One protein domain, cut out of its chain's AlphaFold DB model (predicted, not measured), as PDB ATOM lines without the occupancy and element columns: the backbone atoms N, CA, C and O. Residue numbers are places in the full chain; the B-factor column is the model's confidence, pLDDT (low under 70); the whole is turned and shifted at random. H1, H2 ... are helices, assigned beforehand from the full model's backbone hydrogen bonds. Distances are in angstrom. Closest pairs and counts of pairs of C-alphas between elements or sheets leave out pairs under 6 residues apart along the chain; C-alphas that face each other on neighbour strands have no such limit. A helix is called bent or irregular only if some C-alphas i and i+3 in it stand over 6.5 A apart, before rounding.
ATOM      1  N   GLU A  29      33.591  18.471  60.176       82.19
ATOM      2  CA  GLU A  29      34.897  18.260  59.521       82.19
ATOM      3  C   GLU A  29      34.866  17.099  58.515       82.19
ATOM      4  O   GLU A  29      35.517  17.161  57.469       82.19
ATOM      5  N   GLU A  30      34.057  16.080  58.808       83.12
ATOM      6  CA  GLU A  30      33.804  14.935  57.937       83.12
ATOM      7  C   GLU A  30      33.093  15.369  56.642       83.12
ATOM      8  O   GLU A  30      33.547  15.038  55.547       83.12
ATOM      9  N   GLU A  31      32.030  16.178  56.733       85.31
ATOM     10  CA  GLU A  31      31.323  16.726  55.562       85.31
ATOM     11  C   GLU A  31      32.249  17.577  54.684       85.31
ATOM     12  O   GLU A  31      32.243  17.460  53.455       85.31
ATOM     13  N   LEU A  32      33.095  18.405  55.308       86.81
ATOM     14  CA  LEU A  32      34.086  19.207  54.592       86.81
ATOM     15  C   LEU A  32      35.117  18.330  53.879       86.81
ATOM     16  O   LEU A  32      35.596  18.696  52.800       86.81
ATOM     17  N   TYR A  33      35.514  17.206  54.476       90.94
ATOM     18  CA  TYR A  33      36.411  16.244  53.844       90.94
ATOM     19  C   TYR A  33      35.748  15.548  52.652       90.94
ATOM     20  O   TYR A  33      36.329  15.564  51.566       90.94
ATOM     21  N   VAL A  34      34.523  15.038  52.805       91.25
ATOM     22  CA  VAL A  34      33.776  14.374  51.722       91.25
ATOM     23  C   VAL A  34      33.586  15.314  50.524       91.25
ATOM     24  O   VAL A  34      33.771  14.908  49.376       91.25
ATOM     25  N   GLU A  35      33.300  16.597  50.760       89.81
ATOM     26  CA  GLU A  35      33.199  17.604  49.696       89.81
ATOM     27  C   GLU A  35      34.540  17.840  48.976       89.81
ATOM     28  O   GLU A  35      34.582  17.971  47.749       89.81
ATOM     29  N   SER A  36      35.652  17.840  49.716       90.50
ATOM     30  CA  SER A  36      36.998  17.912  49.134       90.50
ATOM     31  C   SER A  36      37.315  16.676  48.299       90.50
ATOM     32  O   SER A  36      37.810  16.815  47.181       90.50
ATOM     33  N   PHE A  37      36.991  15.481  48.797       93.38
ATOM     34  CA  PHE A  37      37.174  14.234  48.061       93.38
ATOM     35  C   PHE A  37      36.365  14.258  46.756       93.38
ATOM     36  O   PHE A  37      36.935  14.054  45.689       93.38
ATOM     37  N   LEU A  38      35.086  14.658  46.802       94.25
ATOM     38  CA  LEU A  38      34.248  14.850  45.611       94.25
ATOM     39  C   LEU A  38      34.864  15.824  44.605       94.25
ATOM     40  O   LEU A  38      34.866  15.550  43.404       94.25
ATOM     41  N   LYS A  39      35.390  16.959  45.073       92.88
ATOM     42  CA  LYS A  39      36.025  17.950  44.198       92.88
ATOM     43  C   LYS A  39      37.207  17.348  43.436       92.88
ATOM     44  O   LYS A  39      37.330  17.596  42.238       92.88
ATOM     45  N   VAL A  40      38.040  16.553  44.107       93.81
ATOM     46  CA  VAL A  40      39.180  15.871  43.475       93.81
ATOM     47  C   VAL A  40      38.716  14.780  42.512       93.81
ATOM     48  O   VAL A  40      39.196  14.742  41.382       93.81
ATOM     49  N   SER A  41      37.733  13.963  42.897       94.44
ATOM     50  CA  SER A  41      37.160  12.924  42.031       94.44
ATOM     51  C   SER A  41      36.590  13.505  40.736       94.44
ATOM     52  O   SER A  41      36.862  13.001  39.652       94.44
ATOM     53  N   LEU A  42      35.848  14.615  40.829       93.12
ATOM     54  CA  LEU A  42      35.324  15.327  39.661       93.12
ATOM     55  C   LEU A  42      36.438  15.947  38.815       93.12
ATOM     56  O   LEU A  42      36.328  15.972  37.593       93.12
ATOM     57  N   LEU A  43      37.495  16.468  39.442       92.00
ATOM     58  CA  LEU A  43      38.636  17.026  38.720       92.00
ATOM     59  C   LEU A  43      39.348  15.948  37.899       92.00
ATOM     60  O   LEU A  43      39.711  16.220  36.760       92.00
ATOM     61  N   LEU A  44      39.507  14.739  38.448       90.94
ATOM     62  CA  LEU A  44      40.069  13.580  37.749       90.94
ATOM     63  C   LEU A  44      39.138  13.077  36.639       90.94
ATOM     64  O   LEU A  44      39.585  12.864  35.520       90.94
ATOM     65  N   ALA A  45      37.837  12.966  36.915       90.75
ATOM     66  CA  ALA A  45      36.835  12.472  35.965       90.75
ATOM     67  C   ALA A  45      36.609  13.390  34.748       90.75
ATOM     68  O   ALA A  45      35.964  12.989  33.784       90.75
ATOM     69  N   ASN A  46      37.112  14.626  34.788       89.06
ATOM     70  CA  ASN A  46      37.058  15.578  33.675       89.06
ATOM     71  C   ASN A  46      38.404  15.724  32.946       89.06
ATOM     72  O   ASN A  46      38.586  16.678  32.194       89.06
ATOM     73  N   GLN A  47      39.362  14.830  33.193       87.56
ATOM     74  CA  GLN A  47      40.638  14.837  32.483       87.56
ATOM     75  C   GLN A  47      40.529  14.158  31.125       87.56
ATOM     76  O   GLN A  47      39.771  13.208  30.962       87.56
ATOM     77  N   GLU A  48      41.347  14.615  30.179       84.00
ATOM     78  CA  GLU A  48      41.403  14.058  28.821       84.00
ATOM     79  C   GLU A  48      42.072  12.680  28.778       84.00
ATOM     80  O   GLU A  48      41.780  11.856  27.915       84.00
ATOM     81  N   LEU A  49      42.980  12.398  29.716       84.88
ATOM     82  CA  LEU A  49      43.613  11.090  29.782       84.88
ATOM     83  C   LEU A  49      42.673  10.048  30.370       84.88
ATOM     84  O   LEU A  49      42.435  10.032  31.578       84.88
ATOM     85  N   ILE A  50      42.282   9.094  29.528       85.56
ATOM     86  CA  ILE A  50      41.364   7.994  29.853       85.56
ATOM     87  C   ILE A  50      41.737   7.290  31.167       85.56
ATOM     88  O   ILE A  50      40.869   7.047  31.998       85.56
ATOM     89  N   LYS A  51      43.024   7.005  31.419       87.00
ATOM     90  CA  LYS A  51      43.454   6.349  32.672       87.00
ATOM     91  C   LYS A  51      43.149   7.188  33.919       87.00
ATOM     92  O   LYS A  51      42.684   6.652  34.921       87.00
ATOM     93  N   VAL A  52      43.406   8.495  33.858       88.25
ATOM     94  CA  VAL A  52      43.142   9.435  34.958       88.25
ATOM     95  C   VAL A  52      41.632   9.639  35.120       88.25
ATOM     96  O   VAL A  52      41.118   9.636  36.238       88.25
ATOM     97  N   GLN A  53      40.925   9.743  33.995       90.06
ATOM     98  CA  GLN A  53      39.480   9.912  33.929       90.06
ATOM     99  C   GLN A  53      38.726   8.728  34.543       90.06
ATOM    100  O   GLN A  53      37.900   8.913  35.438       90.06
ATOM    101  N   LEU A  54      39.065   7.508  34.118       90.25
ATOM    102  CA  LEU A  54      38.489   6.260  34.618       90.25
ATOM    103  C   LEU A  54      38.689   6.121  36.126       90.25
ATOM    104  O   LEU A  54      37.775   5.722  36.850       90.25
ATOM    105  N   HIS A  55      39.863   6.515  36.618       92.50
ATOM    106  CA  HIS A  55      40.133   6.516  38.049       92.50
ATOM    107  C   HIS A  55      39.305   7.567  38.804       92.50
ATOM    108  O   HIS A  55      38.790   7.292  39.888       92.50
ATOM    109  N   GLY A  56      39.080   8.739  38.206       92.75
ATOM    110  CA  GLY A  56      38.121   9.719  38.718       92.75
ATOM    111  C   GLY A  56      36.709   9.144  38.861       92.75
ATOM    112  O   GLY A  56      36.083   9.306  39.911       92.75
ATOM    113  N   TYR A  57      36.226   8.399  37.861       92.88
ATOM    114  CA  TYR A  57      34.929   7.714  37.937       92.88
ATOM    115  C   TYR A  57      34.891   6.642  39.032       92.88
ATOM    116  O   TYR A  57      33.923   6.595  39.791       92.88
ATOM    117  N   LYS A  58      35.962   5.854  39.200       93.50
ATOM    118  CA  LYS A  58      36.107   4.888  40.309       93.50
ATOM    119  C   LYS A  58      35.937   5.570  41.674       93.50
ATOM    120  O   LYS A  58      35.225   5.062  42.542       93.50
ATOM    121  N   MET A  59      36.522   6.754  41.861       95.12
ATOM    122  CA  MET A  59      36.364   7.538  43.092       95.12
ATOM    123  C   MET A  59      34.942   8.102  43.271       95.12
ATOM    124  O   MET A  59      34.435   8.147  44.393       95.12
ATOM    125  N   LEU A  60      34.267   8.511  42.191       95.19
ATOM    126  CA  LEU A  60      32.864   8.952  42.242       95.19
ATOM    127  C   LEU A  60      31.910   7.800  42.588       95.19
ATOM    128  O   LEU A  60      30.991   7.983  43.386       95.19
ATOM    129  N   GLN A  61      32.147   6.606  42.043       92.50
ATOM    130  CA  GLN A  61      31.392   5.398  42.391       92.50
ATOM    131  C   GLN A  61      31.567   5.036  43.869       92.50
ATOM    132  O   GLN A  61      30.591   4.690  44.537       92.50
ATOM    133  N   HIS A  62      32.786   5.170  44.404       93.50
ATOM    134  CA  HIS A  62      33.047   4.980  45.830       93.50
ATOM    135  C   HIS A  62      32.208   5.938  46.691       93.50
ATOM    136  O   HIS A  62      31.510   5.493  47.602       93.50
ATOM    137  N   LEU A  63      32.213   7.235  46.365       93.19
ATOM    138  CA  LEU A  63      31.414   8.241  47.074       93.19
ATOM    139  C   LEU A  63      29.919   7.926  47.058       93.19
ATOM    140  O   LEU A  63      29.269   8.005  48.097       93.19
ATOM    141  N   LEU A  64      29.372   7.559  45.895       91.75
ATOM    142  CA  LEU A  64      27.954   7.220  45.774       91.75
ATOM    143  C   LEU A  64      27.583   6.032  46.664       91.75
ATOM    144  O   LEU A  64      26.524   6.026  47.288       91.75
ATOM    145  N   LYS A  65      28.463   5.030  46.723       91.06
ATOM    146  CA  LYS A  65      28.210   3.793  47.457       91.06
ATOM    147  C   LYS A  65      28.339   3.957  48.973       91.06
ATOM    148  O   LYS A  65      27.560   3.339  49.690       91.06
ATOM    149  N   TYR A  66      29.312   4.736  49.449       90.69
ATOM    150  CA  TYR A  66      29.703   4.730  50.867       90.69
ATOM    151  C   TYR A  66      29.563   6.069  51.599       90.69
ATOM    152  O   TYR A  66      29.745   6.090  52.811       90.69
ATOM    153  N   ARG A  67      29.311   7.179  50.892       89.75
ATOM    154  CA  ARG A  67      29.263   8.534  51.474       89.75
ATOM    155  C   ARG A  67      28.102   9.380  50.928       89.75
ATOM    156  O   ARG A  67      28.120  10.604  51.068       89.75
ATOM    157  N   SER A  68      27.113   8.783  50.257       87.00
ATOM    158  CA  SER A  68      26.042   9.544  49.587       87.00
ATOM    159  C   SER A  68      25.163  10.313  50.572       87.00
ATOM    160  O   SER A  68      24.738  11.428  50.279       87.00
ATOM    161  N   GLU A  69      24.977   9.771  51.771       87.44
ATOM    162  CA  GLU A  69      24.262  10.385  52.887       87.44
ATOM    163  C   GLU A  69      24.965  11.621  53.469       87.44
ATOM    164  O   GLU A  69      24.326  12.435  54.132       87.44
ATOM    165  N   LYS A  70      26.267  11.784  53.206       87.00
ATOM    166  CA  LYS A  70      27.076  12.933  53.647       87.00
ATOM    167  C   LYS A  70      27.143  14.048  52.599       87.00
ATOM    168  O   LYS A  70      27.749  15.092  52.843       87.00
ATOM    169  N   LEU A  71      26.550  13.845  51.422       88.25
ATOM    170  CA  LEU A  71      26.533  14.826  50.342       88.25
ATOM    171  C   LEU A  71      25.260  15.675  50.385       88.25
ATOM    172  O   LEU A  71      24.156  15.183  50.593       88.25
ATOM    173  N   SER A  72      25.403  16.969  50.091       89.12
ATOM    174  CA  SER A  72      24.247  17.820  49.801       89.12
ATOM    175  C   SER A  72      23.534  17.340  48.533       89.12
ATOM    176  O   SER A  72      24.167  16.799  47.623       89.12
ATOM    177  N   SER A  73      22.231  17.609  48.406       88.88
ATOM    178  CA  SER A  73      21.460  17.233  47.210       88.88
ATOM    179  C   SER A  73      22.065  17.793  45.915       88.88
ATOM    180  O   SER A  73      22.051  17.124  44.885       88.88
ATOM    181  N   ALA A  74      22.658  18.991  45.969       89.69
ATOM    182  CA  ALA A  74      23.358  19.594  44.835       89.69
ATOM    183  C   ALA A  74      24.628  18.813  44.449       89.69
ATOM    184  O   ALA A  74      24.877  18.571  43.268       89.69
ATOM    185  N   ASN A  75      25.416  18.386  45.439       90.06
ATOM    186  CA  ASN A  75      26.627  17.599  45.214       90.06
ATOM    187  C   ASN A  75      26.304  16.182  44.722       90.06
ATOM    188  O   ASN A  75      26.991  15.678  43.834       90.06
ATOM    189  N   LEU A  76      25.233  15.575  45.234       89.69
ATOM    190  CA  LEU A  76      24.746  14.273  44.782       89.69
ATOM    191  C   LEU A  76      24.265  14.337  43.327       89.69
ATOM    192  O   LEU A  76      24.654  13.497  42.519       89.69
ATOM    193  N   LEU A  77      23.514  15.380  42.951       89.56
ATOM    194  CA  LEU A  77      23.114  15.603  41.559       89.56
ATOM    195  C   LEU A  77      24.333  15.772  40.641       89.56
ATOM    196  O   LEU A  77      24.389  15.172  39.571       89.56
ATOM    197  N   LYS A  78      25.335  16.553  41.068       89.94
ATOM    198  CA  LYS A  78      26.576  16.752  40.306       89.94
ATOM    199  C   LYS A  78      27.333  15.441  40.089       89.94
ATOM    200  O   LYS A  78      27.821  15.200  38.987       89.94
ATOM    201  N   LEU A  79      27.411  14.603  41.122       91.25
ATOM    202  CA  LEU A  79      28.013  13.275  41.049       91.25
ATOM    203  C   LEU A  79      27.251  12.387  40.055       91.25
ATOM    204  O   LEU A  79      27.869  11.819  39.157       91.25
ATOM    205  N   MET A  80      25.923  12.297  40.179       89.12
ATOM    206  CA  MET A  80      25.097  11.456  39.303       89.12
ATOM    207  C   MET A  80      25.194  11.883  37.838       89.12
ATOM    208  O   MET A  80      25.369  11.036  36.968       89.12
ATOM    209  N   LEU A  81      25.143  13.189  37.558       88.62
ATOM    210  CA  LEU A  81      25.305  13.712  36.199       88.62
ATOM    211  C   LEU A  81      26.656  13.326  35.589       88.62
ATOM    212  O   LEU A  81      26.726  13.057  34.393       88.62
ATOM    213  N   GLN A  82      27.722  13.297  36.390       88.75
ATOM    214  CA  GLN A  82      29.047  12.928  35.905       88.75
ATOM    215  C   GLN A  82      29.166  11.421  35.624       88.75
ATOM    216  O   GLN A  82      29.787  11.048  34.635       88.75
ATOM    217  N   LEU A  83      28.542  10.564  36.438       87.06
ATOM    218  CA  LEU A  83      28.512   9.114  36.191       87.06
ATOM    219  C   LEU A  83      27.649   8.743  34.976       87.06
ATOM    220  O   LEU A  83      28.018   7.877  34.197       87.06
ATOM    221  N   VAL A  84      26.531   9.438  34.752       85.44
ATOM    222  CA  VAL A  84      25.712   9.210  33.547       85.44
ATOM    223  C   VAL A  84      26.490   9.554  32.272       85.44
ATOM    224  O   VAL A  84      26.359   8.863  31.265       85.44
ATOM    225  N   LYS A  85      27.338  10.593  32.305       79.38
ATOM    226  CA  LYS A  85      28.228  10.913  31.178       79.38
ATOM    227  C   LYS A  85      29.231   9.795  30.897       79.38
ATOM    228  O   LYS A  85      29.399   9.449  29.735       79.38
ATOM    229  N   SER A  86      29.834   9.193  31.928       76.38
ATOM    230  CA  SER A  86      30.794   8.098  31.720       76.38
ATOM    231  C   SER A  86      30.167   6.899  31.027       76.38
ATOM    232  O   SER A  86      30.783   6.321  30.139       76.38
ATOM    233  N   ASP A  87      28.940   6.541  31.408       66.19
ATOM    234  CA  ASP A  87      28.229   5.422  30.786       66.19
ATOM    235  C   ASP A  87      27.913   5.710  29.311       66.19
ATOM    236  O   ASP A  87      27.992   4.811  28.477       66.19
ATOM    237  N   HIS A  88      27.622   6.966  28.956       59.62
ATOM    238  CA  HIS A  88      27.433   7.370  27.562       59.62
ATOM    239  C   HIS A  88      28.734   7.382  26.747       59.62
ATOM    240  O   HIS A  88      28.728   6.906  25.610       59.62
ATOM    241  N   ASP A  89      29.840   7.865  27.315       57.00
ATOM    242  CA  ASP A  89      31.140   7.931  26.635       57.00
ATOM    243  C   ASP A  89      31.727   6.522  26.399       57.00
ATOM    244  O   ASP A  89      32.206   6.219  25.305       57.00
ATOM    245  N   CYS A 130      35.985  -0.224  56.240       72.31
ATOM    246  CA  CYS A 130      36.471   1.137  56.418       72.31
ATOM    247  C   CYS A 130      36.493   1.943  55.106       72.31
ATOM    248  O   CYS A 130      37.419   1.764  54.307       72.31
ATOM    249  N   PRO A 131      35.554   2.881  54.891       85.81
ATOM    250  CA  PRO A 131      35.563   3.727  53.698       85.81
ATOM    251  C   PRO A 131      36.822   4.604  53.627       85.81
ATOM    252  O   PRO A 131      37.444   4.689  52.573       85.81
ATOM    253  N   ILE A 132      37.292   5.155  54.754       90.06
ATOM    254  CA  ILE A 132      38.438   6.079  54.753       90.06
ATOM    255  C   ILE A 132      39.785   5.443  54.339       90.06
ATOM    256  O   ILE A 132      40.620   6.109  53.730       90.06
ATOM    257  N   LEU A 133      40.000   4.142  54.591       93.25
ATOM    258  CA  LEU A 133      41.193   3.428  54.102       93.25
ATOM    259  C   LEU A 133      41.130   3.194  52.589       93.25
ATOM    260  O   LEU A 133      42.126   3.351  51.883       93.25
ATOM    261  N   ALA A 134      39.943   2.864  52.077       92.62
ATOM    262  CA  ALA A 134      39.718   2.738  50.644       92.62
ATOM    263  C   ALA A 134      39.958   4.075  49.928       92.62
ATOM    264  O   ALA A 134      40.634   4.113  48.903       92.62
ATOM    265  N   GLU A 135      39.456   5.175  50.493       94.75
ATOM    266  CA  GLU A 135      39.667   6.538  49.994       94.75
ATOM    267  C   GLU A 135      41.155   6.919  49.976       94.75
ATOM    268  O   GLU A 135      41.626   7.470  48.980       94.75
ATOM    269  N   HIS A 136      41.916   6.572  51.025       95.19
ATOM    270  CA  HIS A 136      43.372   6.749  51.051       95.19
ATOM    271  C   HIS A 136      44.041   6.029  49.875       95.19
ATOM    272  O   HIS A 136      44.767   6.644  49.094       95.19
ATOM    273  N   ASN A 137      43.749   4.737  49.709       95.50
ATOM    274  CA  ASN A 137      44.342   3.927  48.648       95.50
ATOM    275  C   ASN A 137      43.948   4.434  47.253       95.50
ATOM    276  O   ASN A 137      44.802   4.504  46.372       95.50
ATOM    277  N   LEU A 138      42.699   4.873  47.066       95.62
ATOM    278  CA  LEU A 138      42.238   5.498  45.825       95.62
ATOM    279  C   LEU A 138      42.983   6.804  45.521       95.62
ATOM    280  O   LEU A 138      43.335   7.045  44.368       95.62
ATOM    281  N   LEU A 139      43.242   7.652  46.518       96.56
ATOM    282  CA  LEU A 139      43.993   8.895  46.316       96.56
ATOM    283  C   LEU A 139      45.469   8.635  45.994       96.56
ATOM    284  O   LEU A 139      46.024   9.305  45.124       96.56
ATOM    285  N   CYS A 140      46.103   7.663  46.652       95.81
ATOM    286  CA  CYS A 140      47.470   7.259  46.321       95.81
ATOM    287  C   CYS A 140      47.558   6.666  44.910       95.81
ATOM    288  O   CYS A 140      48.452   7.029  44.150       95.81
ATOM    289  N   GLU A 141      46.610   5.810  44.524       94.44
ATOM    290  CA  GLU A 141      46.529   5.258  43.169       94.44
ATOM    291  C   GLU A 141      46.335   6.379  42.134       94.44
ATOM    292  O   GLU A 141      47.053   6.426  41.136       94.44
ATOM    293  N   ALA A 142      45.462   7.354  42.416       93.69
ATOM    294  CA  ALA A 142      45.269   8.530  41.566       93.69
ATOM    295  C   ALA A 142      46.566   9.332  41.404       93.69
ATOM    296  O   ALA A 142      46.898   9.759  40.299       93.69
ATOM    297  N   PHE A 143      47.310   9.518  42.498       93.19
ATOM    298  CA  PHE A 143      48.609  10.183  42.487       93.19
ATOM    299  C   PHE A 143      49.605   9.437  41.597       93.19
ATOM    300  O   PHE A 143      50.233  10.051  40.737       93.19
ATOM    301  N   ILE A 144      49.716   8.117  41.742       90.81
ATOM    302  CA  ILE A 144      50.628   7.283  40.945       90.81
ATOM    303  C   ILE A 144      50.231   7.298  39.458       90.81
ATOM    304  O   ILE A 144      51.085   7.447  38.583       90.81
ATOM    305  N   ILE A 145      48.938   7.205  39.136       88.56
ATOM    306  CA  ILE A 145      48.448   7.273  37.750       88.56
ATOM    307  C   ILE A 145      48.743   8.650  37.141       88.56
ATOM    308  O   ILE A 145      49.302   8.731  36.046       88.56
ATOM    309  N   ALA A 146      48.418   9.735  37.849       86.12
ATOM    310  CA  ALA A 146      48.630  11.095  37.359       86.12
ATOM    311  C   ALA A 146      50.117  11.390  37.112       86.12
ATOM    312  O   ALA A 146      50.477  12.009  36.113       86.12
ATOM    313  N   THR A 147      50.986  10.913  38.004       85.06
ATOM    314  CA  THR A 147      52.434  11.131  37.923       85.06
ATOM    315  C   THR A 147      53.157  10.224  36.928       85.06
ATOM    316  O   THR A 147      54.206  10.608  36.412       85.06
ATOM    317  N   SER A 148      52.616   9.038  36.632       81.12
ATOM    318  CA  SER A 148      53.184   8.104  35.648       81.12
ATOM    319  C   SER A 148      52.817   8.451  34.209       81.12
ATOM    320  O   SER A 148      53.594   8.184  33.295       81.12
ATOM    321  N   CYS A 149      51.645   9.046  33.985       71.38
ATOM    322  CA  CYS A 149      51.190   9.348  32.635       71.38
ATOM    323  C   CYS A 149      51.814  10.631  32.058       71.38
ATOM    324  O   CYS A 149      51.809  10.800  30.840       71.38
ATOM    325  N   LEU A 150      52.287  11.563  32.896       58.81
ATOM    326  CA  LEU A 150      52.517  12.957  32.495       58.81
ATOM    327  C   LEU A 150      53.652  13.634  33.272       58.81
ATOM    328  O   LEU A 150      53.960  13.286  34.410       58.81
ATOM    329  N   GLY A 151      54.240  14.676  32.679       62.00
ATOM    330  CA  GLY A 151      55.187  15.549  33.374       62.00
ATOM    331  C   GLY A 151      54.508  16.356  34.488       62.00
ATOM    332  O   GLY A 151      53.472  16.979  34.260       62.00
ATOM    333  N   ILE A 152      55.127  16.395  35.676       61.03
ATOM    334  CA  ILE A 152      54.609  17.031  36.909       61.03
ATOM    335  C   ILE A 152      54.070  18.452  36.654       61.03
ATOM    336  O   ILE A 152      53.046  18.827  37.219       61.03
ATOM    337  N   GLN A 153      54.705  19.231  35.769       63.28
ATOM    338  CA  GLN A 153      54.314  20.620  35.496       63.28
ATOM    339  C   GLN A 153      52.896  20.781  34.929       63.28
ATOM    340  O   GLN A 153      52.212  21.734  35.290       63.28
ATOM    341  N   GLN A 154      52.420  19.843  34.106       66.25
ATOM    342  CA  GLN A 154      51.085  19.930  33.501       66.25
ATOM    343  C   GLN A 154      49.964  19.656  34.518       66.25
ATOM    344  O   GLN A 154      48.829  20.078  34.316       66.25
ATOM    345  N   TYR A 155      50.287  18.997  35.637       73.38
ATOM    346  CA  TYR A 155      49.319  18.519  36.627       73.38
ATOM    347  C   TYR A 155      49.618  18.981  38.056       73.38
ATOM    348  O   TYR A 155      49.007  18.482  39.000       73.38
ATOM    349  N   MET A 156      50.479  19.990  38.236       78.19
ATOM    350  CA  MET A 156      50.790  20.584  39.546       78.19
ATOM    351  C   MET A 156      49.527  20.887  40.364       78.19
ATOM    352  O   MET A 156      49.439  20.516  41.532       78.19
ATOM    353  N   GLY A 157      48.513  21.500  39.741       84.25
ATOM    354  CA  GLY A 157      47.241  21.808  40.404       84.25
ATOM    355  C   GLY A 157      46.483  20.562  40.882       84.25
ATOM    356  O   GLY A 157      45.922  20.563  41.977       84.25
ATOM    357  N   MET A 158      46.506  19.480  40.101       86.56
ATOM    358  CA  MET A 158      45.897  18.205  40.483       86.56
ATOM    359  C   MET A 158      46.673  17.524  41.610       86.56
ATOM    360  O   MET A 158      46.057  17.051  42.561       86.56
ATOM    361  N   LEU A 159      48.005  17.497  41.532       88.50
ATOM    362  CA  LEU A 159      48.853  16.896  42.564       88.50
ATOM    363  C   LEU A 159      48.674  17.604  43.909       88.50
ATOM    364  O   LEU A 159      48.530  16.936  44.930       88.50
ATOM    365  N   LEU A 160      48.581  18.938  43.905       90.31
ATOM    366  CA  LEU A 160      48.235  19.720  45.095       90.31
ATOM    367  C   LEU A 160      46.871  19.304  45.660       90.31
ATOM    368  O   LEU A 160      46.738  19.104  46.864       90.31
ATOM    369  N   CYS A 161      45.860  19.128  44.805       91.19
ATOM    370  CA  CYS A 161      44.532  18.693  45.240       91.19
ATOM    371  C   CYS A 161      44.545  17.276  45.842       91.19
ATOM    372  O   CYS A 161      43.938  17.052  46.889       91.19
ATOM    373  N   LEU A 162      45.255  16.336  45.213       93.25
ATOM    374  CA  LEU A 162      45.406  14.959  45.684       93.25
ATOM    375  C   LEU A 162      46.110  14.897  47.041       93.25
ATOM    376  O   LEU A 162      45.586  14.303  47.982       93.25
ATOM    377  N   LEU A 163      47.264  15.556  47.166       93.62
ATOM    378  CA  LEU A 163      48.046  15.584  48.402       93.62
ATOM    379  C   LEU A 163      47.331  16.328  49.530       93.62
ATOM    380  O   LEU A 163      47.469  15.952  50.693       93.62
ATOM    381  N   ASN A 164      46.547  17.359  49.212       93.69
ATOM    382  CA  ASN A 164      45.726  18.037  50.209       93.69
ATOM    383  C   ASN A 164      44.622  17.106  50.737       93.69
ATOM    384  O   ASN A 164      44.444  16.986  51.947       93.69
ATOM    385  N   SER A 165      43.929  16.376  49.857       93.56
ATOM    386  CA  SER A 165      42.942  15.370  50.275       93.56
ATOM    387  C   SER A 165      43.576  14.233  51.084       93.56
ATOM    388  O   SER A 165      43.015  13.843  52.104       93.56
ATOM    389  N   LEU A 166      44.773  13.765  50.706       94.62
ATOM    390  CA  LEU A 166      45.535  12.797  51.504       94.62
ATOM    391  C   LEU A 166      45.870  13.354  52.890       94.62
ATOM    392  O   LEU A 166      45.591  12.703  53.890       94.62
ATOM    393  N   ASN A 167      46.396  14.579  52.985       93.75
ATOM    394  CA  ASN A 167      46.667  15.220  54.277       93.75
ATOM    395  C   ASN A 167      45.420  15.311  55.152       93.75
ATOM    396  O   ASN A 167      45.505  15.098  56.362       93.75
ATOM    397  N   ARG A 168      44.266  15.591  54.541       92.75
ATOM    398  CA  ARG A 168      42.991  15.663  55.251       92.75
ATOM    399  C   ARG A 168      42.574  14.325  55.848       92.75
ATOM    400  O   ARG A 168      42.053  14.350  56.956       92.75
ATOM    401  N   ILE A 169      42.848  13.195  55.189       92.56
ATOM    402  CA  ILE A 169      42.609  11.856  55.759       92.56
ATOM    403  C   ILE A 169      43.389  11.674  57.061       92.56
ATOM    404  O   ILE A 169      42.807  11.310  58.077       92.56
ATOM    405  N   TRP A 170      44.685  11.989  57.056       91.56
ATOM    406  CA  TRP A 170      45.569  11.766  58.207       91.56
ATOM    407  C   TRP A 170      45.206  12.593  59.452       91.56
ATOM    408  O   TRP A 170      45.612  12.242  60.560       91.56
ATOM    409  N   ILE A 171      44.435  13.672  59.292       89.62
ATOM    410  CA  ILE A 171      43.925  14.484  60.408       89.62
ATOM    411  C   ILE A 171      42.477  14.150  60.791       89.62
ATOM    412  O   ILE A 171      42.015  14.632  61.820       89.62
ATOM    413  N   GLN A 172      41.756  13.325  60.018       89.19
ATOM    414  CA  GLN A 172      40.385  12.937  60.369       89.19
ATOM    415  C   GLN A 172      40.355  12.181  61.701       89.19
ATOM    416  O   GLN A 172      41.191  11.314  61.973       89.19
ATOM    417  N   MET A 173      39.332  12.456  62.512       87.31
ATOM    418  CA  MET A 173      39.105  11.731  63.762       87.31
ATOM    419  C   MET A 173      38.845  10.237  63.511       87.31
ATOM    420  O   MET A 173      39.351   9.399  64.252       87.31
ATOM    421  N   GLU A 174      38.112   9.897  62.441       88.44
ATOM    422  CA  GLU A 174      37.845   8.509  62.027       88.44
ATOM    423  C   GLU A 174      39.155   7.734  61.800       88.44
ATOM    424  O   GLU A 174      39.345   6.655  62.362       88.44
ATOM    425  N   TRP A 175      40.090   8.327  61.047       91.31
ATOM    426  CA  TRP A 175      41.411   7.751  60.784       91.31
ATOM    427  C   TRP A 175      42.212   7.567  62.073       91.31
ATOM    428  O   TRP A 175      42.722   6.480  62.355       91.31
ATOM    429  N   ASN A 176      42.294   8.623  62.884       89.38
ATOM    430  CA  ASN A 176      43.094   8.614  64.102       89.38
ATOM    431  C   ASN A 176      42.581   7.594  65.122       89.38
ATOM    432  O   ASN A 176      43.371   6.813  65.648       89.38
ATOM    433  N   CYS A 177      41.272   7.555  65.376       87.38
ATOM    434  CA  CYS A 177      40.675   6.609  66.318       87.38
ATOM    435  C   CYS A 177      40.839   5.155  65.872       87.38
ATOM    436  O   CYS A 177      41.071   4.291  66.718       87.38
ATOM    437  N   LYS A 178      40.729   4.883  64.567       89.25
ATOM    438  CA  LYS A 178      40.781   3.517  64.043       89.25
ATOM    439  C   LYS A 178      42.200   2.983  63.886       89.25
ATOM    440  O   LYS A 178      42.428   1.820  64.202       89.25
ATOM    441  N   TYR A 179      43.133   3.812  63.419       90.12
ATOM    442  CA  TYR A 179      44.452   3.343  62.992       90.12
ATOM    443  C   TYR A 179      45.622   3.923  63.786       90.12
ATOM    444  O   TYR A 179      46.564   3.202  64.069       90.12
ATOM    445  N   VAL A 180      45.605   5.201  64.166       88.19
ATOM    446  CA  VAL A 180      46.815   5.847  64.721       88.19
ATOM    447  C   VAL A 180      46.876   5.760  66.248       88.19
ATOM    448  O   VAL A 180      47.948   5.593  66.820       88.19
ATOM    449  N   ARG A 181      45.730   5.868  66.928       85.50
ATOM    450  CA  ARG A 181      45.656   6.012  68.391       85.50
ATOM    451  C   ARG A 181      46.008   4.741  69.158       85.50
ATOM    452  O   ARG A 181      46.426   4.824  70.308       85.50
ATOM    453  N   THR A 182      45.767   3.576  68.565       85.50
ATOM    454  CA  THR A 182      46.001   2.284  69.218       85.50
ATOM    455  C   THR A 182      47.008   1.482  68.418       85.50
ATOM    456  O   THR A 182      46.959   1.473  67.189       85.50
TER     457      THR A 182
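This is residues 29 to 89 and 130 to 182 of the 461 residues of an uncharacterized protein of Aegilops tauschii subsp. strangulata (UniProt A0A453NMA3). H1, H2, H4 and H5 make a four-sided bundle, with H3 packed on its H1 and H2 side and short H6 across one end, by the start of H4. The printed part has 114 residues with six named helices, H1 to H6 in order, and no named strand: all helix. It is compact, with a radius of gyration of the C-alphas of 13.9 A, and only just flat, spanning 43 by 33 by 19 A.

Find C-alpha 29 at (34.897, 18.260, 59.521); from there H1 runs to residue 45, 24.3 A. Next come H2, residues 50 to 66, 24.3 A, and H3, residues 73 to 89, 24.6 A. Beyond the cut, H4 covers residues 131 to 149, 26.8 A, and H5 residues 152 to 171, 25.9 A. H5 is irregular, C-alphas 154 and 157 being 8.1 A apart, with a kink of 43 degrees near residue 159. H6, residues 173 to 180, ends at C-alpha 180 (46.815, 5.847, 64.721).

In the bundle H1 to H5, look first at the hairpin H1 and H2: H1 touches H2 with residues 38 to 45 alone, closest at C-alphas 45 and 56, 4.1 A, a shallow tilt of 31 degrees, opposite ways. H2 touches H4 at C-alphas 52 and 146, 6.2 A. H4 and H5, a hairpin, touch at C-alphas 139 and 162, 6.3 A. H5 touches H1 at C-alphas 37 and 165, 6.3 A. H2, with residues 57 to 64 alone, touches H3 at C-alphas 60 and 79, 6.6 A, a steep tilt of 42 degrees. H6 only just touches H4, with 3 pairs of C-alphas within 8 A, the closest 132 and 175, 6.9 A, about perpendicular at 81 degrees; residues 132 to 133 alone of H4 take part. H2 and H5 are apart. Every O i to N i+4 pair is within hydrogen-bond range in H1, H2, H3, H4 and H6; H5 has 14 of 16.

The C-alphas of His 88 and Thr 182 are farthest apart, 45.9 A. Residues 90 to 129 are not printed; C-alphas 89 and 130 stand 31.0 A apart across this cut. Of the links printed whole, none is long. In this predicted model, pLDDT is under 70 at residues 87 to 89 and 150 to 154.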